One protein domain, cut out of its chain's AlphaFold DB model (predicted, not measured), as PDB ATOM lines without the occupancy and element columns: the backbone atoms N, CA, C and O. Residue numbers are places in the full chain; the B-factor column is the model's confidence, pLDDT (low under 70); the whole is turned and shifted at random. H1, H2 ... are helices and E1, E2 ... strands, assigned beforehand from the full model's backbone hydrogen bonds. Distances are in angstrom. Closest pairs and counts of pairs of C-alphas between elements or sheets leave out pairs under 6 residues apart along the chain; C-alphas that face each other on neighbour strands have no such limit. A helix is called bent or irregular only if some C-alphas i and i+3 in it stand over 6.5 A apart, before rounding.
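AT A GLANCE: This is residues 8 to 182 of the 188 residues of an uncharacterized protein of Acidimicrobiaceae bacterium (UniProt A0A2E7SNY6). Look for one long helix, H2, with H3 and H4 folded back along separate parts of it, and a head at the end where H2 begins. In that head H1 turns off at a corner from H2, with the two small strand hairpins E1-E2 and E3-E4 and the helices H5, H6 and H7 near it. The 175 printed residues hold seven named helices and four named strands, in the order H1 H2 H3 H4 H5 E1 E2 E3 E4 H6 H7, and the class is mostly helix. Each sheet is one antiparallel pair. The whole is loose, with a radius of gyration of the C-alphas of 20.6 A, and spans 66 by 43 by 24 A.

IN THESE COORDINATES: Find E1 at residues 130 to 132 and E2 at 138 to 141; E3 is 145 to 147 and E4 is 153 to 155. Next find C-alpha 8 at (237.279, 186.545, 172.206), where H1 begins; it runs 22.1 A to residue 23. H2, residues 26 to 62, runs 52.1 A to C-alpha 62 at (238.047, 232.189, 140.898). It has a kink of 33 degrees near residue 33 and is irregular, with C-alphas 31 and 34 7.7 A apart. H3 is residues 70 to 83, 19.7 A; H4 is 106 to 120, 20.3 A; H5 is 124 to 127; H6 is 159 to 168, 14.2 A. H7, residues 175 to 181, ends at C-alpha 181, (223.920, 185.118, 162.261).

HOW THE PARTS SIT: Start at the hairpin E1 and E2, antiparallel at 158 degrees, where N 131 and O 140 are 2.8 A apart, within hydrogen-bond range. In the hairpin E3 and E4, antiparallel at 137 degrees, N 154 and O 146 are 2.8 A apart. H1 comes closest to E2 at the C-alphas of Thr 19 and Val 138, 6.3 A, and to E3 at those of Asp 11 and Ile 145, 4.8 A. H1, with residues 10 to 14 alone, only just touches H7, with 3 pairs of C-alphas within 8 A; the closest are Leu 10 and Leu 177, 6.8 A, and the two are about perpendicular at 87 degrees. H6 touches H5, closest at the C-alphas of Ile 162 and Leu 126, 5.4 A. H5 touches H4 at Leu 124 and Ser 117, closest C-alphas 5.3 A. H4 touches residues 28 to 40 of H2 at a steep tilt of 42 degrees, opposite ways; C-alphas 112 and 37 are closest, 4.7 A. H3 forms a helical hairpin with H2, touching its residues 48 to 62 at a shallow tilt of 18 degrees, opposite ways, with C-alphas 75 and 55 closest at 5.6 A. H3 and H4 are apart. Every O i to N i+4 pair is within hydrogen-bond range in H1, H3, H4 and H6; H2 has 29 of 33, H7 1 of 3 with 3 of 4 O i to N i+3 pairs, and H5 is too short for an i+4 pair.

THE WHOLE: The C-alphas of Ser 65 and Glu 175 are the two farthest apart, 66.6 A. The printed part has no cut. The link from H3 to H4, residues 84 to 105, is long. Look at residues 63 to 68 for pLDDT under 70; the mean of the printed part is 91.0.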
ATOM      1  N   SER A   8     235.896 186.778 172.640       93.12
ATOM      2  CA  SER A   8     237.279 186.545 172.206       93.12
ATOM      3  C   SER A   8     237.537 185.140 171.660       93.12
ATOM      4  O   SER A   8     238.309 184.978 170.721       93.12
ATOM      5  N   SER A   9     236.904 184.111 172.231       93.56
ATOM      6  CA  SER A   9     237.054 182.736 171.744       93.56
ATOM      7  C   SER A   9     236.366 182.528 170.395       93.56
ATOM      8  O   SER A   9     236.897 181.820 169.546       93.56
ATOM      9  N   LEU A  10     235.210 183.170 170.194       94.81
ATOM     10  CA  LEU A  10     234.441 183.100 168.955       94.81
ATOM     11  C   LEU A  10     235.137 183.901 167.852       94.81
ATOM     12  O   LEU A  10     235.231 183.418 166.728       94.81
ATOM     13  N   ASP A  11     235.683 185.074 168.186       96.38
ATOM     14  CA  ASP A  11     236.527 185.862 167.283       96.38
ATOM     15  C   ASP A  11     237.740 185.051 166.814       96.38
ATOM     16  O   ASP A  11     237.952 184.892 165.615       96.38
ATOM     17  N   ALA A  12     238.483 184.450 167.751       96.50
ATOM     18  CA  ALA A  12     239.639 183.618 167.433       96.50
ATOM     19  C   ALA A  12     239.265 182.389 166.589       96.50
ATOM     20  O   ALA A  12     240.001 182.033 165.671       96.50
ATOM     21  N   ALA A  13     238.122 181.754 166.869       96.31
ATOM     22  CA  ALA A  13     237.631 180.630 166.079       96.31
ATOM     23  C   ALA A  13     237.310 181.050 164.637       96.31
ATOM     24  O   ALA A  13     237.777 180.408 163.700       96.31
ATOM     25  N   LEU A  14     236.578 182.153 164.447       96.94
ATOM     26  CA  LEU A  14     236.231 182.645 163.114       96.94
ATOM     27  C   LEU A  14     237.471 183.111 162.335       96.94
ATOM     28  O   LEU A  14     237.612 182.772 161.162       96.94
ATOM     29  N   LYS A  15     238.398 183.822 162.991       98.06
ATOM     30  CA  LYS A  15     239.690 184.206 162.399       98.06
ATOM     31  C   LYS A  15     240.504 182.976 161.991       98.06
ATOM     32  O   LYS A  15     241.044 182.960 160.896       98.06
ATOM     33  N   SER A  16     240.541 181.928 162.817       97.69
ATOM     34  CA  SER A  16     241.239 180.677 162.486       97.69
ATOM     35  C   SER A  16     240.656 179.999 161.247       97.69
ATOM     36  O   SER A  16     241.421 179.585 160.382       97.69
ATOM     37  N   ILE A  17     239.324 179.907 161.146       97.94
ATOM     38  CA  ILE A  17     238.644 179.327 159.974       97.94
ATOM     39  C   ILE A  17     238.966 180.145 158.719       97.94
ATOM     40  O   ILE A  17     239.288 179.581 157.676       97.94
ATOM     41  N   LEU A  18     238.919 181.477 158.821       98.12
ATOM     42  CA  LEU A  18     239.242 182.364 157.706       98.12
ATOM     43  C   LEU A  18     240.703 182.217 157.258       98.12
ATOM     44  O   LEU A  18     240.964 182.104 156.062       98.12
ATOM     45  N   THR A  19     241.651 182.179 158.199       98.12
ATOM     46  CA  THR A  19     243.073 181.961 157.901       98.12
ATOM     47  C   THR A  19     243.304 180.621 157.212       98.12
ATOM     48  O   THR A  19     244.036 180.562 156.226       98.12
ATOM     49  N   GLU A  20     242.677 179.550 157.704       97.56
ATOM     50  CA  GLU A  20     242.788 178.218 157.106       97.56
ATOM     51  C   GLU A  20     242.252 178.214 155.671       97.56
ATOM     52  O   GLU A  20     242.978 177.817 154.761       97.56
ATOM     53  N   TYR A  21     241.057 178.766 155.444       97.69
ATOM     54  CA  TYR A  21     240.481 178.901 154.105       97.69
ATOM     55  C   TYR A  21     241.398 179.696 153.159       97.69
ATOM     56  O   TYR A  21     241.705 179.246 152.057       97.69
ATOM     57  N   LEU A  22     241.891 180.865 153.583       97.81
ATOM     58  CA  LEU A  22     242.746 181.713 152.743       97.81
ATOM     59  C   LEU A  22     244.119 181.087 152.460       97.81
ATOM     60  O   LEU A  22     244.708 181.371 151.414       97.81
ATOM     61  N   SER A  23     244.612 180.205 153.334       96.62
ATOM     62  CA  SER A  23     245.893 179.515 153.139       96.62
ATOM     63  C   SER A  23     245.910 178.642 151.876       96.62
ATOM     64  O   SER A  23     246.943 178.539 151.210       96.62
ATOM     65  N   GLU A  24     244.756 178.106 151.463       95.94
ATOM     66  CA  GLU A  24     244.611 177.350 150.213       95.94
ATOM     67  C   GLU A  24     244.851 178.221 148.968       95.94
ATOM     68  O   GLU A  24     245.241 177.730 147.903       95.94
ATOM     69  N   TYR A  25     244.667 179.535 149.107       96.56
ATOM     70  CA  TYR A  25     244.819 180.515 148.038       96.56
ATOM     71  C   TYR A  25     246.133 181.293 148.095       96.56
ATOM     72  O   TYR A  25     246.375 182.101 147.193       96.56
ATOM     73  N   ARG A  26     247.003 181.035 149.080       96.31
ATOM     74  CA  ARG A  26     248.261 181.768 149.316       96.31
ATOM     75  C   ARG A  26     249.039 182.062 148.033       96.31
ATOM     76  O   ARG A  26     249.356 183.210 147.744       96.31
ATOM     77  N   ALA A  27     249.301 181.037 147.218       96.19
ATOM     78  CA  ALA A  27     250.076 181.196 145.985       96.19
ATOM     79  C   ALA A  27     249.406 182.150 144.976       96.19
ATOM     80  O   ALA A  27     250.089 182.922 144.305       96.19
ATOM     81  N   ARG A  28     248.069 182.126 144.876       96.12
ATOM     82  CA  ARG A  28     247.312 183.033 143.996       96.12
ATOM     83  C   ARG A  28     247.279 184.451 144.551       96.12
ATOM     84  O   ARG A  28     247.348 185.396 143.771       96.12
ATOM     85  N   ILE A  29     247.166 184.591 145.873       96.88
ATOM     86  CA  ILE A  29     247.208 185.883 146.560       96.88
ATOM     87  C   ILE A  29     248.571 186.526 146.325       96.88
ATOM     88  O   ILE A  29     248.616 187.604 145.743       96.88
ATOM     89  N   ASN A  30     249.666 185.831 146.644       96.06
ATOM     90  CA  ASN A  30     251.034 186.296 146.401       96.06
ATOM     91  C   ASN A  30     251.237 186.751 144.944       96.06
ATOM     92  O   ASN A  30     251.684 187.865 144.687       96.06
ATOM     93  N   GLN A  31     250.807 185.936 143.975       96.50
ATOM     94  CA  GLN A  31     250.953 186.252 142.552       96.50
ATOM     95  C   GLN A  31     250.192 187.521 142.113       96.50
ATOM     96  O   GLN A  31     250.529 188.130 141.089       96.50
ATOM     97  N   HIS A  32     249.119 187.898 142.812       95.81
ATOM     98  CA  HIS A  32     248.195 188.944 142.371       95.81
ATOM     99  C   HIS A  32     248.081 190.145 143.310       95.81
ATOM    100  O   HIS A  32     247.470 191.130 142.899       95.81
ATOM    101  N   TYR A  33     248.684 190.102 144.499       94.00
ATOM    102  CA  TYR A  33     248.567 191.149 145.509       94.00
ATOM    103  C   TYR A  33     249.085 192.501 145.006       94.00
ATOM    104  O   TYR A  33     248.313 193.452 144.897       94.00
ATOM    105  N   ASP A  34     250.345 192.586 144.583       92.88
ATOM    106  CA  ASP A  34     250.906 193.846 144.069       92.88
ATOM    107  C   ASP A  34     250.178 194.309 142.805       92.88
ATOM    108  O   ASP A  34     249.804 195.473 142.656       92.88
ATOM    109  N   LYS A  35     249.868 193.360 141.915       94.31
ATOM    110  CA  LYS A  35     249.146 193.637 140.671       94.31
ATOM    111  C   LYS A  35     247.769 194.254 140.924       94.31
ATOM    112  O   LYS A  35     247.327 195.077 140.124       94.31
ATOM    113  N   SER A  36     247.060 193.849 141.976       94.31
ATOM    114  CA  SER A  36     245.721 194.366 142.269       94.31
ATOM    115  C   SER A  36     245.759 195.826 142.740       94.31
ATOM    116  O   SER A  36     244.896 196.620 142.341       94.31
ATOM    117  N   HIS A  37     246.794 196.189 143.504       92.56
ATOM    118  CA  HIS A  37     247.084 197.556 143.937       92.56
ATOM    119  C   HIS A  37     247.526 198.425 142.757       92.56
ATOM    120  O   HIS A  37     246.947 199.488 142.520       92.56
ATOM    121  N   ASP A  38     248.467 197.934 141.949       94.06
ATOM    122  CA  ASP A  38     248.932 198.620 140.743       94.06
ATOM    123  C   ASP A  38     247.794 198.861 139.749       94.06
ATOM    124  O   ASP A  38     247.697 199.934 139.148       94.06
ATOM    125  N   LEU A  39     246.889 197.889 139.590       94.38
ATOM    126  CA  LEU A  39     245.732 198.031 138.712       94.38
ATOM    127  C   LEU A  39     244.837 199.189 139.163       94.38
ATOM    128  O   LEU A  39     244.475 200.022 138.331       94.38
ATOM    129  N   PHE A  40     244.540 199.291 140.461       94.06
ATOM    130  CA  PHE A  40     243.775 200.414 141.003       94.06
ATOM    131  C   PHE A  40     244.480 201.750 140.731       94.06
ATOM    132  O   PHE A  40     243.878 202.660 140.156       94.06
ATOM    133  N   LEU A  41     245.768 201.858 141.067       94.38
ATOM    134  CA  LEU A  41     246.523 203.101 140.891       94.38
ATOM    135  C   LEU A  41     246.631 203.508 139.420       94.38
ATOM    136  O   LEU A  41     246.448 204.681 139.092       94.38
ATOM    137  N   SER A  42     246.866 202.551 138.523       95.12
ATOM    138  CA  SER A  42     246.974 202.805 137.084       95.12
ATOM    139  C   SER A  42     245.681 203.363 136.478       95.12
ATOM    140  O   SER A  42     245.735 204.160 135.541       95.12
ATOM    141  N   GLN A  43     244.523 202.987 137.028       93.25
ATOM    142  CA  GLN A  43     243.211 203.458 136.586       93.25
ATOM    143  C   GLN A  43     242.829 204.788 137.241       93.25
ATOM    144  O   GLN A  43     242.315 205.689 136.576       93.25
ATOM    145  N   PHE A  44     243.086 204.923 138.541       94.81
ATOM    146  CA  PHE A  44     242.609 206.048 139.334       94.81
ATOM    147  C   PHE A  44     243.512 207.284 139.244       94.81
ATOM    148  O   PHE A  44     243.014 208.401 139.074       94.81
ATOM    149  N   MET A  45     244.837 207.120 139.294       94.81
ATOM    150  CA  MET A  45     245.767 208.255 139.337       94.81
ATOM    151  C   MET A  45     245.658 209.207 138.133       94.81
ATOM    152  O   MET A  45     245.726 210.421 138.341       94.81
ATOM    153  N   PRO A  46     245.437 208.746 136.882       96.00
ATOM    154  CA  PRO A  46     245.195 209.654 135.757       96.00
ATOM    155  C   PRO A  46     243.962 210.552 135.950       96.00
ATOM    156  O   PRO A  46     243.993 211.739 135.607       96.00
ATOM    157  N   ILE A  47     242.890 210.003 136.530       95.44
ATOM    158  CA  ILE A  47     241.650 210.733 136.826       95.44
ATOM    159  C   ILE A  47     241.910 211.748 137.940       95.44
ATOM    160  O   ILE A  47     241.613 212.932 137.771       95.44
ATOM    161  N   TRP A  48     242.537 211.309 139.036       95.44
ATOM    162  CA  TRP A  48     242.919 212.174 140.152       95.44
ATOM    163  C   TRP A  48     243.759 213.369 139.696       95.44
ATOM    164  O   TRP A  48     243.416 214.514 139.984       95.44
ATOM    165  N   ASN A  49     244.812 213.125 138.915       95.44
ATOM    166  CA  ASN A  49     245.697 214.179 138.417       95.44
ATOM    167  C   ASN A  49     244.958 215.189 137.525       95.44
ATOM    168  O   ASN A  49     245.286 216.376 137.521       95.44
ATOM    169  N   THR A  50     243.950 214.732 136.778       96.12
ATOM    170  CA  THR A  50     243.106 215.603 135.951       96.12
ATOM    171  C   THR A  50     242.199 216.480 136.815       96.12
ATOM    172  O   THR A  50     242.123 217.687 136.583       96.12
ATOM    173  N   ILE A  51     241.554 215.899 137.833       95.25
ATOM    174  CA  ILE A  51     240.705 216.623 138.793       95.25
ATOM    175  C   ILE A  51     241.527 217.665 139.552       95.25
ATOM    176  O   ILE A  51     241.136 218.830 139.611       95.25
ATOM    177  N   LEU A  52     242.693 217.265 140.064       94.81
ATOM    178  CA  LEU A  52     243.588 218.129 140.821       94.81
ATOM    179  C   LEU A  52     244.026 219.347 139.998       94.81
ATOM    180  O   LEU A  52     243.875 220.478 140.454       94.81
ATOM    181  N   ARG A  53     244.479 219.129 138.756       94.81
ATOM    182  CA  ARG A  53     244.882 220.218 137.851       94.81
ATOM    183  C   ARG A  53     243.723 221.160 137.531       94.81
ATOM    184  O   ARG A  53     243.905 222.372 137.500       94.81
ATOM    185  N   ALA A  54     242.535 220.615 137.271       93.25
ATOM    186  CA  ALA A  54     241.357 221.433 137.001       93.25
ATOM    187  C   ALA A  54     241.000 222.308 138.211       93.25
ATOM    188  O   ALA A  54     240.693 223.488 138.043       93.25
ATOM    189  N   HIS A  55     241.087 221.756 139.423       92.69
ATOM    190  CA  HIS A  55     240.852 222.503 140.651       92.69
ATOM    191  C   HIS A  55     241.887 223.603 140.888       92.69
ATOM    192  O   HIS A  55     241.495 224.726 141.186       92.69
ATOM    193  N   GLU A  56     243.176 223.332 140.684       92.12
ATOM    194  CA  GLU A  56     244.238 224.343 140.801       92.12
ATOM    195  C   GLU A  56     244.025 225.520 139.830       92.12
ATOM    196  O   GLU A  56     244.202 226.684 140.198       92.12
ATOM    197  N   GLU A  57     243.576 225.248 138.601       91.56
ATOM    198  CA  GLU A  57     243.238 226.304 137.638       91.56
ATOM    199  C   GLU A  57     241.972 227.082 138.032       91.56
ATOM    200  O   GLU A  57     241.924 228.305 137.867       91.56
ATOM    201  N   VAL A  58     240.955 226.410 138.584       89.44
ATOM    202  CA  VAL A  58     239.754 227.075 139.118       89.44
ATOM    203  C   VAL A  58     240.113 227.952 140.317       89.44
ATOM    204  O   VAL A  58     239.686 229.103 140.382       89.44
ATOM    205  N   GLU A  59     240.920 227.447 141.244       87.75
ATOM    206  CA  GLU A  59     241.427 228.195 142.392       87.75
ATOM    207  C   GLU A  59     242.166 229.449 141.910       87.75
ATOM    208  O   GLU A  59     241.783 230.560 142.257       87.75
ATOM    209  N   LYS A  60     243.118 229.319 140.986       86.75
ATOM    210  CA  LYS A  60     243.875 230.461 140.453       86.75
ATOM    211  C   LYS A  60     243.009 231.600 139.889       86.75
ATOM    212  O   LYS A  60     243.381 232.762 140.041       86.75
ATOM    213  N   HIS A  61     241.894 231.293 139.224       83.62
ATOM    214  CA  HIS A  61     241.077 232.298 138.524       83.62
ATOM    215  C   HIS A  61     239.846 232.769 139.309       83.62
ATOM    216  O   HIS A  61     239.382 233.892 139.108       83.62
ATOM    217  N   TYR A  62     239.304 231.927 140.191       77.25
ATOM    218  CA  TYR A  62     238.047 232.189 140.898       77.25
ATOM    219  C   TYR A  62     238.226 232.353 142.412       77.25
ATOM    220  O   TYR A  62     237.298 232.810 143.088       77.25
ATOM    221  N   TYR A  63     239.413 232.065 142.957       69.69
ATOM    222  CA  TYR A  63     239.734 232.372 144.347       69.69
ATOM    223  C   TYR A  63     239.779 233.890 144.569       69.69
ATOM    224  O   TYR A  63     240.380 234.650 143.809       69.69
ATOM    225  N   GLY A  64     239.068 234.353 145.599       66.31
ATOM    226  CA  GLY A  64     239.075 235.749 146.052       66.31
ATOM    227  C   GLY A  64     238.428 236.803 145.133       66.31
ATOM    228  O   GLY A  64     238.303 237.942 145.573       66.31
ATOM    229  N   SER A  65     237.983 236.463 143.915       61.12
ATOM    230  CA  SER A  65     237.818 237.478 142.852       61.12
ATOM    231  C   SER A  65     236.386 237.794 142.377       61.12
ATOM    232  O   SER A  65     236.205 238.826 141.736       61.12
ATOM    233  N   VAL A  66     235.349 236.981 142.647       55.84
ATOM    234  CA  VAL A  66     233.999 237.208 142.062       55.84
ATOM    235  C   VAL A  66     232.861 236.729 142.981       55.84
ATOM    236  O   VAL A  66     232.968 235.702 143.653       55.84
ATOM    237  N   GLY A  67     231.752 237.479 143.004       58.97
ATOM    238  CA  GLY A  67     230.494 237.072 143.632       58.97
ATOM    239  C   GLY A  67     229.945 235.765 143.044       58.97
ATOM    240  O   GLY A  67     229.921 235.581 141.833       58.97
ATOM    241  N   ASN A  68     229.481 234.887 143.936       60.78
ATOM    242  CA  ASN A  68     229.086 233.492 143.713       60.78
ATOM    243  C   ASN A  68     230.250 232.526 143.399       60.78
ATOM    244  O   ASN A  68     230.611 232.273 142.253       60.78
ATOM    245  N   ARG A  69     230.784 231.915 144.466       78.25
ATOM    246  CA  ARG A  69     231.874 230.921 144.453       78.25
ATOM    247  C   ARG A  69     231.423 229.509 144.070       78.25
ATOM    248  O   ARG A  69     232.130 228.553 144.361       78.25
ATOM    249  N   ALA A  70     230.258 229.346 143.445       84.69
ATOM    250  CA  ALA A  70     229.687 228.027 143.174       84.69
ATOM    251  C   ALA A  70     230.660 227.089 142.436       84.69
ATOM    252  O   ALA A  70     230.778 225.928 142.809       84.69
ATOM    253  N   VAL A  71     231.396 227.601 141.442       86.19
ATOM    254  CA  VAL A  71     232.366 226.804 140.667       86.19
ATOM    255  C   VAL A  71     233.570 226.392 141.515       86.19
ATOM    256  O   VAL A  71     233.957 225.227 141.487       86.19
ATOM    257  N   PHE A  72     234.128 227.319 142.304       88.94
ATOM    258  CA  PHE A  72     235.222 227.016 143.230       88.94
ATOM    259  C   PHE A  72     234.787 225.980 144.271       88.94
ATOM    260  O   PHE A  72     235.419 224.938 144.384       88.94
ATOM    261  N   ASN A  73     233.657 226.211 144.944       88.88
ATOM    262  CA  ASN A  73     233.138 225.316 145.979       88.88
ATOM    263  C   ASN A  73     232.834 223.914 145.422       88.88
ATOM    264  O   ASN A  73     233.128 222.914 146.067       88.88
ATOM    265  N   ALA A  74     232.248 223.819 144.223       90.44
ATOM    266  CA  ALA A  74     231.974 222.531 143.590       90.44
ATOM    267  C   ALA A  74     233.269 221.788 143.228       90.44
ATOM    268  O   ALA A  74     233.371 220.580 143.429       90.44
ATOM    269  N   SER A  75     234.265 222.514 142.715       91.56
ATOM    270  CA  SER A  75     235.576 221.955 142.388       91.56
ATOM    271  C   SER A  75     236.334 221.491 143.637       91.56
ATOM    272  O   SER A  75     236.901 220.400 143.624       91.56
ATOM    273  N   GLU A  76     236.304 222.276 144.713       91.00
ATOM    274  CA  GLU A  76     236.869 221.922 146.018       91.00
ATOM    275  C   GLU A  76     236.196 220.662 146.574       91.00
ATOM    276  O   GLU A  76     236.877 219.689 146.880       91.00
ATOM    277  N   MET A  77     234.859 220.611 146.582       91.69
ATOM    278  CA  MET A  77     234.103 219.446 147.054       91.69
ATOM    279  C   MET A  77     234.492 218.159 146.315       91.69
ATOM    280  O   MET A  77     234.780 217.147 146.952       91.69
ATOM    281  N   ILE A  78     234.526 218.189 144.977       93.88
ATOM    282  CA  ILE A  78     234.904 217.018 144.170       93.88
ATOM    283  C   ILE A  78     236.351 216.614 144.458       93.88
ATOM    284  O   ILE A  78     236.643 215.423 144.575       93.88
ATOM    285  N   THR A  79     237.253 217.586 144.593       93.94
ATOM    286  CA  THR A  79     238.670 217.311 144.848       93.94
ATOM    287  C   THR A  79     238.868 216.689 146.227       93.94
ATOM    288  O   THR A  79     239.528 215.658 146.319       93.94
ATOM    289  N   ASN A  80     238.234 217.218 147.276       91.06
ATOM    290  CA  ASN A  80     238.313 216.657 148.625       91.06
ATOM    291  C   ASN A  80     237.743 215.237 148.660       91.06
ATOM    292  O   ASN A  80     238.410 214.321 149.139       91.06
ATOM    293  N   MET A  81     236.562 215.018 148.067       90.19
ATOM    294  CA  MET A  81     235.952 213.685 148.016       90.19
ATOM    295  C   MET A  81     236.832 212.678 147.280       90.19
ATOM    296  O   MET A  81     237.018 211.555 147.736       90.19
ATOM    297  N   THR A  82     237.408 213.088 146.154       92.25
ATOM    298  CA  THR A  82     238.261 212.204 145.358       92.25
ATOM    299  C   THR A  82     239.613 211.965 146.034       92.25
ATOM    300  O   THR A  82     240.193 210.895 145.880       92.25
ATOM    301  N   SER A  83     240.106 212.909 146.842       91.38
ATOM    302  CA  SER A  83     241.375 212.765 147.565       91.38
ATOM    303  C   SER A  83     241.372 211.595 148.555       91.38
ATOM    304  O   SER A  83     242.418 210.996 148.801       91.38
ATOM    305  N   MET A  84     240.190 211.221 149.056       90.25
ATOM    306  CA  MET A  84     239.983 210.081 149.952       90.25
ATOM    307  C   MET A  84     240.350 208.732 149.310       90.25
ATOM    308  O   MET A  84     240.611 207.765 150.017       90.25
ATOM    309  N   LEU A  85     240.387 208.667 147.974       90.94
ATOM    310  CA  LEU A  85     240.785 207.482 147.206       90.94
ATOM    311  C   LEU A  85     242.295 207.433 146.927       90.94
ATOM    312  O   LEU A  85     242.803 206.415 146.466       90.94
ATOM    313  N   VAL A  86     243.023 208.522 147.174       91.19
ATOM    314  CA  VAL A  86     244.475 208.578 146.975       91.19
ATOM    315  C   VAL A  86     245.153 207.972 148.204       91.19
ATOM    316  O   VAL A  86     244.881 208.464 149.306       91.19
ATOM    317  N   PRO A  87     246.050 206.980 148.054       90.56
ATOM    318  CA  PRO A  87     246.810 206.458 149.184       90.56
ATOM    319  C   PRO A  87     247.562 207.567 149.918       90.56
ATOM    320  O   PRO A  87     248.083 208.483 149.277       90.56
ATOM    321  N   VAL A  88     247.669 207.481 151.242       88.94
ATOM    322  CA  VAL A  88     248.310 208.502 152.089       88.94
ATOM    323  C   VAL A  88     249.720 208.833 151.614       88.94
ATOM    324  O   VAL A  88     250.076 210.007 151.540       88.94
ATOM    325  N   SER A  89     250.499 207.823 151.220       87.62
ATOM    326  CA  SER A  89     251.870 207.989 150.713       87.62
ATOM    327  C   SER A  89     251.965 208.848 149.446       87.62
ATOM    328  O   SER A  89     253.014 209.429 149.170       87.62
ATOM    329  N   MET A  90     250.874 208.949 148.683       89.38
ATOM    330  CA  MET A  90     250.766 209.720 147.442       89.38
ATOM    331  C   MET A  90     249.898 210.977 147.594       89.38
ATOM    332  O   MET A  90     249.774 211.767 146.652       89.38
ATOM    333  N   ARG A  91     249.257 211.164 148.750       88.44
ATOM    334  CA  ARG A  91     248.260 212.208 148.956       88.44
ATOM    335  C   ARG A  91     248.942 213.562 149.209       88.44
ATOM    336  O   ARG A  91     249.823 213.657 150.063       88.44
ATOM    337  N   PRO A  92     248.538 214.644 148.514       87.06
ATOM    338  CA  PRO A  92     249.065 215.977 148.790       87.06
ATOM    339  C   PRO A  92     248.839 216.407 150.245       87.06
ATOM    340  O   PRO A  92     247.782 216.131 150.812       87.06
ATOM    341  N   GLN A  93     249.782 217.176 150.809       86.62
ATOM    342  CA  GLN A  93     249.773 217.607 152.218       86.62
ATOM    343  C   GLN A  93     248.431 218.200 152.669       86.62
ATOM    344  O   GLN A  93     247.986 217.940 153.785       86.62
ATOM    345  N   ARG A  94     247.773 218.982 151.801       84.31
ATOM    346  CA  ARG A  94     246.491 219.628 152.118       84.31
ATOM    347  C   ARG A  94     245.344 218.645 152.376       84.31
ATOM    348  O   ARG A  94     244.402 219.023 153.051       84.31
ATOM    349  N   PHE A  95     245.442 217.407 151.888       85.38
ATOM    350  CA  PHE A  95     244.387 216.396 151.994       85.38
ATOM    351  C   PHE A  95     244.689 215.282 153.011       85.38
ATOM    352  O   PHE A  95     243.882 214.371 153.194       85.38
ATOM    353  N   LEU A  96     245.848 215.311 153.682       83.38
ATOM    354  CA  LEU A  96     246.247 214.239 154.609       83.38
ATOM    355  C   LEU A  96     245.267 214.051 155.776       83.38
ATOM    356  O   LEU A  96     245.108 212.936 156.263       83.38
ATOM    357  N   ASN A  97     244.573 215.121 156.170       83.69
ATOM    358  CA  ASN A  97     243.661 215.137 157.314       83.69
ATOM    359  C   ASN A  97     242.173 215.098 156.919       83.69
ATOM    360  O   ASN A  97     241.322 215.317 157.775       83.69
ATOM    361  N   GLU A  98     241.843 214.849 155.646       80.25
ATOM    362  CA  GLU A  98     240.442 214.744 155.181       80.25
ATOM    363  C   GLU A  98     239.734 213.504 155.744       80.25
ATOM    364  O   GLU A  98     238.513 213.483 155.882       80.25
ATOM    365  N   LEU A  99     240.505 212.471 156.096       79.69
ATOM    366  CA  LEU A  99     240.017 211.260 156.744       79.69
ATOM    367  C   LEU A  99     240.668 211.089 158.122       79.69
ATOM    368  O   LEU A  99     241.854 211.405 158.269       79.69
ATOM    369  N   PRO A 100     239.933 210.544 159.111       81.94
ATOM    370  CA  PRO A 100     240.535 210.100 160.362       81.94
ATOM    371  C   PRO A 100     241.565 208.999 160.075       81.94
ATOM    372  O   PRO A 100     241.434 208.270 159.087       81.94
ATOM    373  N   GLN A 101     242.597 208.896 160.917       77.62
ATOM    374  CA  GLN A 101     243.760 208.032 160.683       77.62
ATOM    375  C   GLN A 101     243.353 206.576 160.406       77.62
ATOM    376  O   GLN A 101     243.903 205.928 159.522       77.62
ATOM    377  N   GLU A 102     242.321 206.104 161.097       72.00
ATOM    378  CA  GLU A 102     241.780 204.750 161.014       72.00
ATOM    379  C   GLU A 102     241.105 204.450 159.663       72.00
ATOM    380  O   GLU A 102     240.999 203.291 159.265       72.00
ATOM    381  N   ALA A 103     240.655 205.482 158.940       77.62
ATOM    382  CA  ALA A 103     239.933 205.354 157.674       77.62
ATOM    383  C   ALA A 103     240.782 205.688 156.437       77.62
ATOM    384  O   ALA A 103     240.303 205.524 155.317       77.62
ATOM    385  N   GLN A 104     242.015 206.169 156.620       82.94
ATOM    386  CA  GLN A 104     242.801 206.834 155.578       82.94
ATOM    387  C   GLN A 104     242.944 206.043 154.272       82.94
ATOM    388  O   GLN A 104     242.485 206.515 153.232       82.94
ATOM    389  N   ASP A 105     243.576 204.870 154.331       85.94
ATOM    390  CA  ASP A 105     243.833 204.024 153.157       85.94
ATOM    391  C   ASP A 105     242.782 202.924 152.983       85.94
ATOM    392  O   ASP A 105     242.827 202.167 152.016       85.94
ATOM    393  N   GLN A 106     241.782 202.870 153.871       83.50
ATOM    394  CA  GLN A 106     240.731 201.850 153.840       83.50
ATOM    395  C   GLN A 106     239.950 201.875 152.524       83.50
ATOM    396  O   GLN A 106     239.607 200.824 151.986       83.50
ATOM    397  N   ILE A 107     239.693 203.063 151.969       84.81
ATOM    398  CA  ILE A 107     238.939 203.182 150.718       84.81
ATOM    399  C   ILE A 107     239.793 202.709 149.537       84.81
ATOM    400  O   ILE A 107     239.343 201.864 148.771       84.81
ATOM    401  N   ALA A 108     241.036 203.184 149.408       88.00
ATOM    402  CA  ALA A 108     241.956 202.723 148.362       88.00
ATOM    403  C   ALA A 108     242.168 201.197 148.421       88.00
ATOM    404  O   ALA A 108     242.109 200.512 147.395       88.00
ATOM    405  N   ARG A 109     242.312 200.653 149.636       89.56
ATOM    406  CA  ARG A 109     242.422 199.214 149.898       89.56
ATOM    407  C   ARG A 109     241.211 198.440 149.383       89.56
ATOM    408  O   ARG A 109     241.396 197.429 148.717       89.56
ATOM    409  N   GLN A 110     239.983 198.919 149.592       91.19
ATOM    410  CA  GLN A 110     238.777 198.243 149.086       91.19
ATOM    411  C   GLN A 110     238.793 198.059 147.560       91.19
ATOM    412  O   GLN A 110     238.409 196.998 147.069       91.19
ATOM    413  N   PHE A 111     239.278 199.047 146.799       93.06
ATOM    414  CA  PHE A 111     239.404 198.920 145.341       93.06
ATOM    415  C   PHE A 111     240.482 197.908 144.943       93.06
ATOM    416  O   PHE A 111     240.242 197.065 144.077       93.06
ATOM    417  N   ALA A 112     241.643 197.946 145.601       93.75
ATOM    418  CA  ALA A 112     242.694 196.956 145.377       93.75
ATOM    419  C   ALA A 112     242.219 195.530 145.715       93.75
ATOM    420  O   ALA A 112     242.526 194.579 144.998       93.75
ATOM    421  N   TYR A 113     241.402 195.372 146.755       95.62
ATOM    422  CA  TYR A 113     240.880 194.075 147.185       95.62
ATOM    423  C   TYR A 113     239.738 193.586 146.288       95.62
ATOM    424  O   TYR A 113     239.627 192.387 146.042       95.62
ATOM    425  N   CYS A 114     238.952 194.492 145.702       96.31
ATOM    426  CA  CYS A 114     238.002 194.160 144.636       96.31
ATOM    427  C   CYS A 114     238.723 193.593 143.398       96.31
ATOM    428  O   CYS A 114     238.322 192.566 142.841       96.31
ATOM    429  N   ASN A 115     239.848 194.207 143.014       96.50
ATOM    430  CA  ASN A 115     240.707 193.681 141.956       96.50
ATOM    431  C   ASN A 115     241.297 192.317 142.337       96.50
ATOM    432  O   ASN A 115     241.298 191.408 141.510       96.50
ATOM    433  N   LEU A 116     241.769 192.158 143.577       97.25
ATOM    434  CA  LEU A 116     242.330 190.897 144.061       97.25
ATOM    435  C   LEU A 116     241.284 189.780 144.009       97.25
ATOM    436  O   LEU A 116     241.552 188.746 143.410       97.25
ATOM    437  N   SER A 117     240.082 190.029 144.535       97.81
ATOM    438  CA  SER A 117     238.929 189.123 144.467       97.81
ATOM    439  C   SER A 117     238.637 188.686 143.031       97.81
ATOM    440  O   SER A 117     238.525 187.496 142.746       97.81
ATOM    441  N   THR A 118     238.609 189.638 142.093       96.88
ATOM    442  CA  THR A 118     238.373 189.353 140.669       96.88
ATOM    443  C   THR A 118     239.473 188.476 140.061       96.88
ATOM    444  O   THR A 118     239.190 187.606 139.240       96.88
ATOM    445  N   LEU A 119     240.733 188.703 140.440       96.25
ATOM    446  CA  LEU A 119     241.887 187.981 139.900       96.25
ATOM    447  C   LEU A 119     242.051 186.577 140.497       96.25
ATOM    448  O   LEU A 119     242.510 185.676 139.797       96.25
ATOM    449  N   THR A 120     241.705 186.382 141.771       96.19
ATOM    450  CA  THR A 120     241.903 185.111 142.490       96.19
ATOM    451  C   THR A 120     240.657 184.227 142.515       96.19
ATOM    452  O   THR A 120     240.783 183.014 142.703       96.19
ATOM    453  N   GLY A 121     239.477 184.824 142.317       96.50
ATOM    454  CA  GLY A 121     238.174 184.186 142.493       96.50
ATOM    455  C   GLY A 121     237.712 184.113 143.951       96.50
ATOM    456  O   GLY A 121     236.634 183.589 144.199       96.50
ATOM    457  N   ILE A 122     238.496 184.628 144.904       97.69
ATOM    458  CA  ILE A 122     238.141 184.612 146.328       97.69
ATOM    459  C   ILE A 122     237.031 185.642 146.574       97.69
ATOM    460  O   ILE A 122     237.184 186.793 146.140       97.69
ATOM    461  N   PRO A 123     235.947 185.303 147.290       97.62
ATOM    462  CA  PRO A 123     234.904 186.262 147.637       97.62
ATOM    463  C   PRO A 123     235.455 187.505 148.349       97.62
ATOM    464  O   PRO A 123     236.160 187.408 149.354       97.62
ATOM    465  N   LEU A 124     235.095 188.698 147.858       96.81
ATOM    466  CA  LEU A 124     235.556 189.978 148.409       96.81
ATOM    467  C   LEU A 124     235.377 190.105 149.938       96.81
ATOM    468  O   LEU A 124     236.320 190.569 150.585       96.81
ATOM    469  N   PRO A 125     234.250 189.688 150.555       96.44
ATOM    470  CA  PRO A 125     234.084 189.791 152.006       96.44
ATOM    471  C   PRO A 125     235.153 189.058 152.821       96.44
ATOM    472  O   PRO A 125     235.475 189.501 153.918       96.44
ATOM    473  N   LEU A 126     235.724 187.976 152.280       97.38
ATOM    474  CA  LEU A 126     236.783 187.197 152.930       97.38
ATOM    475  C   LEU A 126     238.145 187.898 152.874       97.38
ATOM    476  O   LEU A 126     239.032 187.566 153.650       97.38
ATOM    477  N   LEU A 127     238.312 188.871 151.975       96.75
ATOM    478  CA  LEU A 127     239.555 189.621 151.814       96.75
ATOM    479  C   LEU A 127     239.532 190.940 152.592       96.75
ATOM    480  O   LEU A 127     240.537 191.318 153.175       96.75
ATOM    481  N   LEU A 128     238.405 191.662 152.605       94.19
ATOM    482  CA  LEU A 128     238.330 193.038 153.126       94.19
ATOM    483  C   LEU A 128     238.924 193.275 154.533       94.19
ATOM    484  O   LEU A 128     239.561 194.314 154.705       94.19
ATOM    485  N   PRO A 129     238.740 192.385 155.527       93.75
ATOM    486  CA  PRO A 129     239.258 192.600 156.876       93.75
ATOM    487  C   PRO A 129     240.648 191.990 157.108       93.75
ATOM    488  O   PRO A 129     241.071 191.911 158.258       93.75
ATOM    489  N   VAL A 130     241.322 191.504 156.061       95.19
ATOM    490  CA  VAL A 130     242.549 190.701 156.163       95.19
ATOM    491  C   VAL A 130     243.729 191.444 155.571       95.19
ATOM    492  O   VAL A 130     243.640 191.919 154.443       95.19
ATOM    493  N   ASP A 131     244.826 191.545 156.309       93.38
ATOM    494  CA  ASP A 131     246.118 191.981 155.789       93.38
ATOM    495  C   ASP A 131     246.965 190.767 155.401       93.38
ATOM    496  O   ASP A 131     246.960 189.739 156.082       93.38
ATOM    497  N   PHE A 132     247.687 190.895 154.290       94.50
ATOM    498  CA  PHE A 132     248.580 189.864 153.770       94.50
ATOM    499  C   PHE A 132     250.030 190.330 153.855       94.50
ATOM    500  O   PHE A 132     250.311 191.525 153.733       94.50
ATOM    501  N   ASP A 133     250.951 189.398 154.077       92.81
ATOM    502  CA  ASP A 133     252.384 189.659 153.952       92.81
ATOM    503  C   ASP A 133     252.882 189.511 152.500       92.81
ATOM    504  O   ASP A 133     252.122 189.200 151.578       92.81
ATOM    505  N   GLU A 134     254.182 189.740 152.291       85.31
ATOM    506  CA  GLU A 134     254.837 189.633 150.977       85.31
ATOM    507  C   GLU A 134     254.734 188.220 150.369       85.31
ATOM    508  O   GLU A 134     254.841 188.052 149.158       85.31
ATOM    509  N   GLU A 135     254.476 187.195 151.186       91.25
ATOM    510  CA  GLU A 135     254.354 185.795 150.779       91.25
ATOM    511  C   GLU A 135     252.895 185.372 150.528       91.25
ATOM    512  O   GLU A 135     252.627 184.215 150.176       91.25
ATOM    513  N   GLY A 136     251.953 186.316 150.660       90.88
ATOM    514  CA  GLY A 136     250.517 186.097 150.521       90.88
ATOM    515  C   GLY A 136     249.888 185.346 151.694       90.88
ATOM    516  O   GLY A 136     248.759 184.870 151.557       90.88
ATOM    517  N   ASP A 137     250.602 185.206 152.815       94.94
ATOM    518  CA  ASP A 137     250.059 184.648 154.051       94.94
ATOM    519  C   ASP A 137     249.271 185.731 154.808       94.94
ATOM    520  O   ASP A 137     249.559 186.926 154.721       94.94
ATOM    521  N   VAL A 138     248.251 185.311 155.558       96.56
ATOM    522  CA  VAL A 138     247.457 186.206 156.415       96.56
ATOM    523  C   VAL A 138     248.335 186.696 157.568       96.56
ATOM    524  O   VAL A 138     248.753 185.900 158.410       96.56
ATOM    525  N   SER A 139     248.591 188.002 157.624       95.19
ATOM    526  CA  SER A 139     249.386 188.636 158.679       95.19
ATOM    527  C   SER A 139     248.517 189.139 159.833       95.19
ATOM    528  O   SER A 139     248.855 188.930 161.000       95.19
ATOM    529  N   GLU A 140     247.371 189.745 159.524       94.44
ATOM    530  CA  GLU A 140     246.413 190.259 160.503       94.44
ATOM    531  C   GLU A 140     244.975 190.124 159.986       94.44
ATOM    532  O   GLU A 140     244.716 190.174 158.786       94.44
ATOM    533  N   ILE A 141     244.021 189.951 160.905       95.62
ATOM    534  CA  ILE A 141     242.586 190.018 160.617       95.62
ATOM    535  C   ILE A 141     241.958 190.977 161.626       95.62
ATOM    536  O   ILE A 141     242.133 190.796 162.836       95.62
ATOM    537  N   PHE A 142     241.200 191.961 161.140       93.12
ATOM    538  CA  PHE A 142     240.442 192.882 161.990       93.12
ATOM    539  C   PHE A 142     239.486 192.129 162.915       93.12
ATOM    540  O   PHE A 142     239.046 191.020 162.616       93.12
ATOM    541  N   ASP A 143     239.113 192.745 164.035       94.56
ATOM    542  CA  ASP A 143     238.142 192.145 164.946       94.56
ATOM    543  C   ASP A 143     236.805 191.886 164.243       94.56
ATOM    544  O   ASP A 143     236.170 192.775 163.660       94.56
ATOM    545  N   LEU A 144     236.386 190.626 164.295       95.75
ATOM    546  CA  LEU A 144     235.157 190.128 163.696       95.75
ATOM    547  C   LEU A 144     234.064 190.081 164.764       95.75
ATOM    548  O   LEU A 144     232.910 190.430 164.514       95.75
ATOM    549  N   ILE A 145     234.429 189.702 165.986       95.62
ATOM    550  CA  ILE A 145     233.509 189.598 167.114       95.62
ATOM    551  C   ILE A 145     234.112 190.317 168.317       95.62
ATOM    552  O   ILE A 145     235.216 190.020 168.759       95.62
ATOM    553  N   VAL A 146     233.349 191.247 168.884       94.00
ATOM    554  CA  VAL A 146     233.759 192.032 170.054       94.00
ATOM    555  C   VAL A 146     232.803 191.818 171.221       94.00
ATOM    556  O   VAL A 146     231.682 191.326 171.061       94.00
ATOM    557  N   GLU A 147     233.238 192.176 172.426       93.75
ATOM    558  CA  GLU A 147     232.367 192.174 173.599       93.75
ATOM    559  C   GLU A 147     231.401 193.367 173.547       93.75
ATOM    560  O   GLU A 147     231.806 194.528 173.531       93.75
ATOM    561  N   GLY A 148     230.101 193.078 173.502       88.81
ATOM    562  CA  GLY A 148     229.056 194.092 173.537       88.81
ATOM    563  C   GLY A 148     228.778 194.621 174.953       88.81
ATOM    564  O   GLY A 148     229.219 194.038 175.943       88.81
ATOM    565  N   PRO A 149     227.933 195.661 175.097       83.94
ATOM    566  CA  PRO A 149     227.655 196.317 176.387       83.94
ATOM    567  C   PRO A 149     227.092 195.405 177.490       83.94
ATOM    568  O   PRO A 149     227.099 195.765 178.662       83.94
ATOM    569  N   SER A 150     226.561 194.237 177.117       84.06
ATOM    570  CA  SER A 150     226.001 193.236 178.035       84.06
ATOM    571  C   SER A 150     226.949 192.061 178.317       84.06
ATOM    572  O   SER A 150     226.512 191.055 178.872       84.06
ATOM    573  N   GLY A 151     228.213 192.151 177.886       83.81
ATOM    574  CA  GLY A 151     229.186 191.053 177.921       83.81
ATOM    575  C   GLY A 151     228.936 189.962 176.872       83.81
ATOM    576  O   GLY A 151     229.614 188.937 176.845       83.81
ATOM    577  N   LYS A 152     227.925 190.151 176.014       87.25
ATOM    578  CA  LYS A 152     227.565 189.213 174.947       87.25
ATOM    579  C   LYS A 152     228.379 189.481 173.678       87.25
ATOM    580  O   LYS A 152     228.694 190.643 173.422       87.25
ATOM    581  N   PRO A 153     228.654 188.451 172.860       90.88
ATOM    582  CA  PRO A 153     229.284 188.633 171.558       90.88
ATOM    583  C   PRO A 153     228.471 189.579 170.670       90.88
ATOM    584  O   PRO A 153     227.249 189.448 170.573       90.88
ATOM    585  N   LEU A 154     229.153 190.523 170.028       91.69
ATOM    586  CA  LEU A 154     228.598 191.438 169.039       91.69
ATOM    587  C   LEU A 154     229.401 191.299 167.743       91.69
ATOM    588  O   LEU A 154     230.623 191.432 167.757       91.69
ATOM    589  N   LEU A 155     228.710 191.037 166.632       93.38
ATOM    590  CA  LEU A 155     229.326 190.982 165.309       93.38
ATOM    591  C   LEU A 155     229.740 192.390 164.868       93.38
ATOM    592  O   LEU A 155     228.936 193.325 164.937       93.38
ATOM    593  N   THR A 156     230.973 192.543 164.391       93.25
ATOM    594  CA  THR A 156     231.392 193.760 163.689       93.25
ATOM    595  C   THR A 156     230.822 193.774 162.269       93.25
ATOM    596  O   THR A 156     230.206 192.809 161.809       93.25
ATOM    597  N   GLN A 157     231.038 194.872 161.541       90.06
ATOM    598  CA  GLN A 157     230.588 195.004 160.150       90.06
ATOM    599  C   GLN A 157     231.177 193.943 159.201       90.06
ATOM    600  O   GLN A 157     230.645 193.733 158.116       90.06
ATOM    601  N   TRP A 158     232.261 193.276 159.609       93.38
ATOM    602  CA  TRP A 158     232.982 192.297 158.799       93.38
ATOM    603  C   TRP A 158     232.467 190.867 158.984       93.38
ATOM    604  O   TRP A 158     232.456 190.089 158.033       93.38
ATOM    605  N   ALA A 159     232.019 190.511 160.191       94.06
ATOM    606  CA  ALA A 159     231.795 189.112 160.547       94.06
ATOM    607  C   ALA A 159     230.642 188.451 159.796       94.06
ATOM    608  O   ALA A 159     230.817 187.360 159.268       94.06
ATOM    609  N   SER A 160     229.477 189.099 159.715       93.94
ATOM    610  CA  SER A 160     228.320 188.499 159.035       93.94
ATOM    611  C   SER A 160     228.602 188.219 157.545       93.94
ATOM    612  O   SER A 160     228.440 187.070 157.129       93.94
ATOM    613  N   PRO A 161     229.141 189.176 156.756       94.94
ATOM    614  CA  PRO A 161     229.565 188.906 155.381       94.94
ATOM    615  C   PRO A 161     230.583 187.767 155.240       94.94
ATOM    616  O   PRO A 161     230.467 186.973 154.305       94.94
ATOM    617  N   ILE A 162     231.556 187.658 156.154       96.44
ATOM    618  CA  ILE A 162     232.535 186.559 156.153       96.44
ATOM    619  C   ILE A 162     231.846 185.222 156.384       96.44
ATOM    620  O   ILE A 162     232.050 184.292 155.615       96.44
ATOM    621  N   MET A 163     231.029 185.124 157.431       96.31
ATOM    622  CA  MET A 163     230.376 183.873 157.806       96.31
ATOM    623  C   MET A 163     229.467 183.363 156.689       96.31
ATOM    624  O   MET A 163     229.526 182.188 156.350       96.31
ATOM    625  N   MET A 164     228.692 184.258 156.068       95.00
ATOM    626  CA  MET A 164     227.868 183.911 154.910       95.00
ATOM    627  C   MET A 164     228.726 183.459 153.722       95.00
ATOM    628  O   MET A 164     228.434 182.433 153.121       95.00
ATOM    629  N   SER A 165     229.818 184.171 153.426       96.81
ATOM    630  CA  SER A 165     230.702 183.814 152.305       96.81
ATOM    631  C   SER A 165     231.410 182.474 152.532       96.81
ATOM    632  O   SER A 165     231.532 181.693 151.601       96.81
ATOM    633  N   LEU A 166     231.841 182.169 153.760       97.00
ATOM    634  CA  LEU A 166     232.419 180.864 154.106       97.00
ATOM    635  C   LEU A 166     231.397 179.734 153.909       97.00
ATOM    636  O   LEU A 166     231.737 178.695 153.350       97.00
ATOM    637  N   GLN A 167     230.144 179.945 154.317       95.38
ATOM    638  CA  GLN A 167     229.069 178.968 154.113       95.38
ATOM    639  C   GLN A 167     228.739 178.765 152.626       95.38
ATOM    640  O   GLN A 167     228.551 177.626 152.203       95.38
ATOM    641  N   ASP A 168     228.711 179.839 151.831       96.12
ATOM    642  CA  ASP A 168     228.503 179.770 150.376       96.12
ATOM    643  C   ASP A 168     229.633 178.993 149.672       96.12
ATOM    644  O   ASP A 168     229.387 178.272 148.704       96.12
ATOM    645  N   GLU A 169     230.854 179.070 150.207       96.12
ATOM    646  CA  GLU A 169     232.022 178.292 149.776       96.12
ATOM    647  C   GLU A 169     232.023 176.844 150.313       96.12
ATOM    648  O   GLU A 169     232.936 176.067 150.030       96.12
ATOM    649  N   GLY A 170     230.991 176.446 151.063       95.50
ATOM    650  CA  GLY A 170     230.817 175.088 151.583       95.50
ATOM    651  C   GLY A 170     231.567 174.793 152.885       95.50
ATOM    652  O   GLY A 170     231.695 173.624 153.251       95.50
ATOM    653  N   ILE A 171     232.055 175.816 153.591       96.56
ATOM    654  CA  ILE A 171     232.708 175.664 154.895       96.56
ATOM    655  C   ILE A 171     231.651 175.574 156.000       96.56
ATOM    656  O   ILE A 171     230.846 176.486 156.199       96.56
ATOM    657  N   GLU A 172     231.671 174.474 156.755       93.81
ATOM    658  CA  GLU A 172     230.808 174.291 157.923       93.81
ATOM    659  C   GLU A 172     231.317 175.130 159.103       93.81
ATOM    660  O   GLU A 172     232.453 174.975 159.559       93.81
ATOM    661  N   LEU A 173     230.466 176.020 159.615       93.50
ATOM    662  CA  LEU A 173     230.788 176.835 160.782       93.50
ATOM    663  C   LEU A 173     230.378 176.113 162.077       93.50
ATOM    664  O   LEU A 173     229.336 175.459 162.115       93.50
ATOM    665  N   PRO A 174     231.143 176.274 163.171       92.94
ATOM    666  CA  PRO A 174     230.717 175.861 164.504       92.94
ATOM    667  C   PRO A 174     229.321 176.390 164.857       92.94
ATOM    668  O   PRO A 174     228.994 177.542 164.560       92.94
ATOM    669  N   GLU A 175     228.513 175.575 165.541       90.69
ATOM    670  CA  GLU A 175     227.119 175.902 165.874       90.69
ATOM    671  C   GLU A 175     227.006 177.241 166.623       90.69
ATOM    672  O   GLU A 175     226.100 178.035 166.372       90.69
ATOM    673  N   GLU A 176     227.952 177.530 167.516       90.31
ATOM    674  CA  GLU A 176     228.001 178.772 168.281       90.31
ATOM    675  C   GLU A 176     228.179 180.007 167.393       90.31
ATOM    676  O   GLU A 176     227.621 181.061 167.698       90.31
ATOM    677  N   LEU A 177     228.935 179.880 166.298       91.25
ATOM    678  CA  LEU A 177     229.095 180.932 165.301       91.25
ATOM    679  C   LEU A 177     227.817 181.051 164.467       91.25
ATOM    680  O   LEU A 177     227.275 182.147 164.346       91.25
ATOM    681  N   GLU A 178     227.257 179.943 163.977       89.19
ATOM    682  CA  GLU A 178     225.998 179.977 163.220       89.19
ATOM    683  C   GLU A 178     224.862 180.668 163.982       89.19
ATOM    684  O   GLU A 178     224.087 181.437 163.411       89.19
ATOM    685  N   GLN A 179     224.760 180.422 165.290       88.19
ATOM    686  CA  GLN A 179     223.744 181.038 166.141       88.19
ATOM    687  C   GLN A 179     223.832 182.573 166.172       88.19
ATOM    688  O   GLN A 179     222.810 183.215 166.413       88.19
ATOM    689  N   LEU A 180     224.999 183.172 165.902       85.38
ATOM    690  CA  LEU A 180     225.173 184.630 165.884       85.38
ATOM    691  C   LEU A 180     224.574 185.304 164.644       85.38
ATOM    692  O   LEU A 180     224.190 186.469 164.725       85.38
ATOM    693  N   ILE A 181     224.494 184.594 163.516       83.94
ATOM    694  CA  ILE A 181     223.920 185.118 162.261       83.94
ATOM    695  C   ILE A 181     222.475 184.671 162.038       83.94
ATOM    696  O   ILE A 181     221.793 185.209 161.164       83.94
ATOM    697  N   ARG A 182     221.971 183.714 162.829       74.56
ATOM    698  CA  ARG A 182     220.557 183.328 162.788       74.56
ATOM    699  C   ARG A 182     219.699 184.530 163.182       74.56
ATOM    700  O   ARG A 182     219.803 185.057 164.290       74.56
TER     701      ARG A 182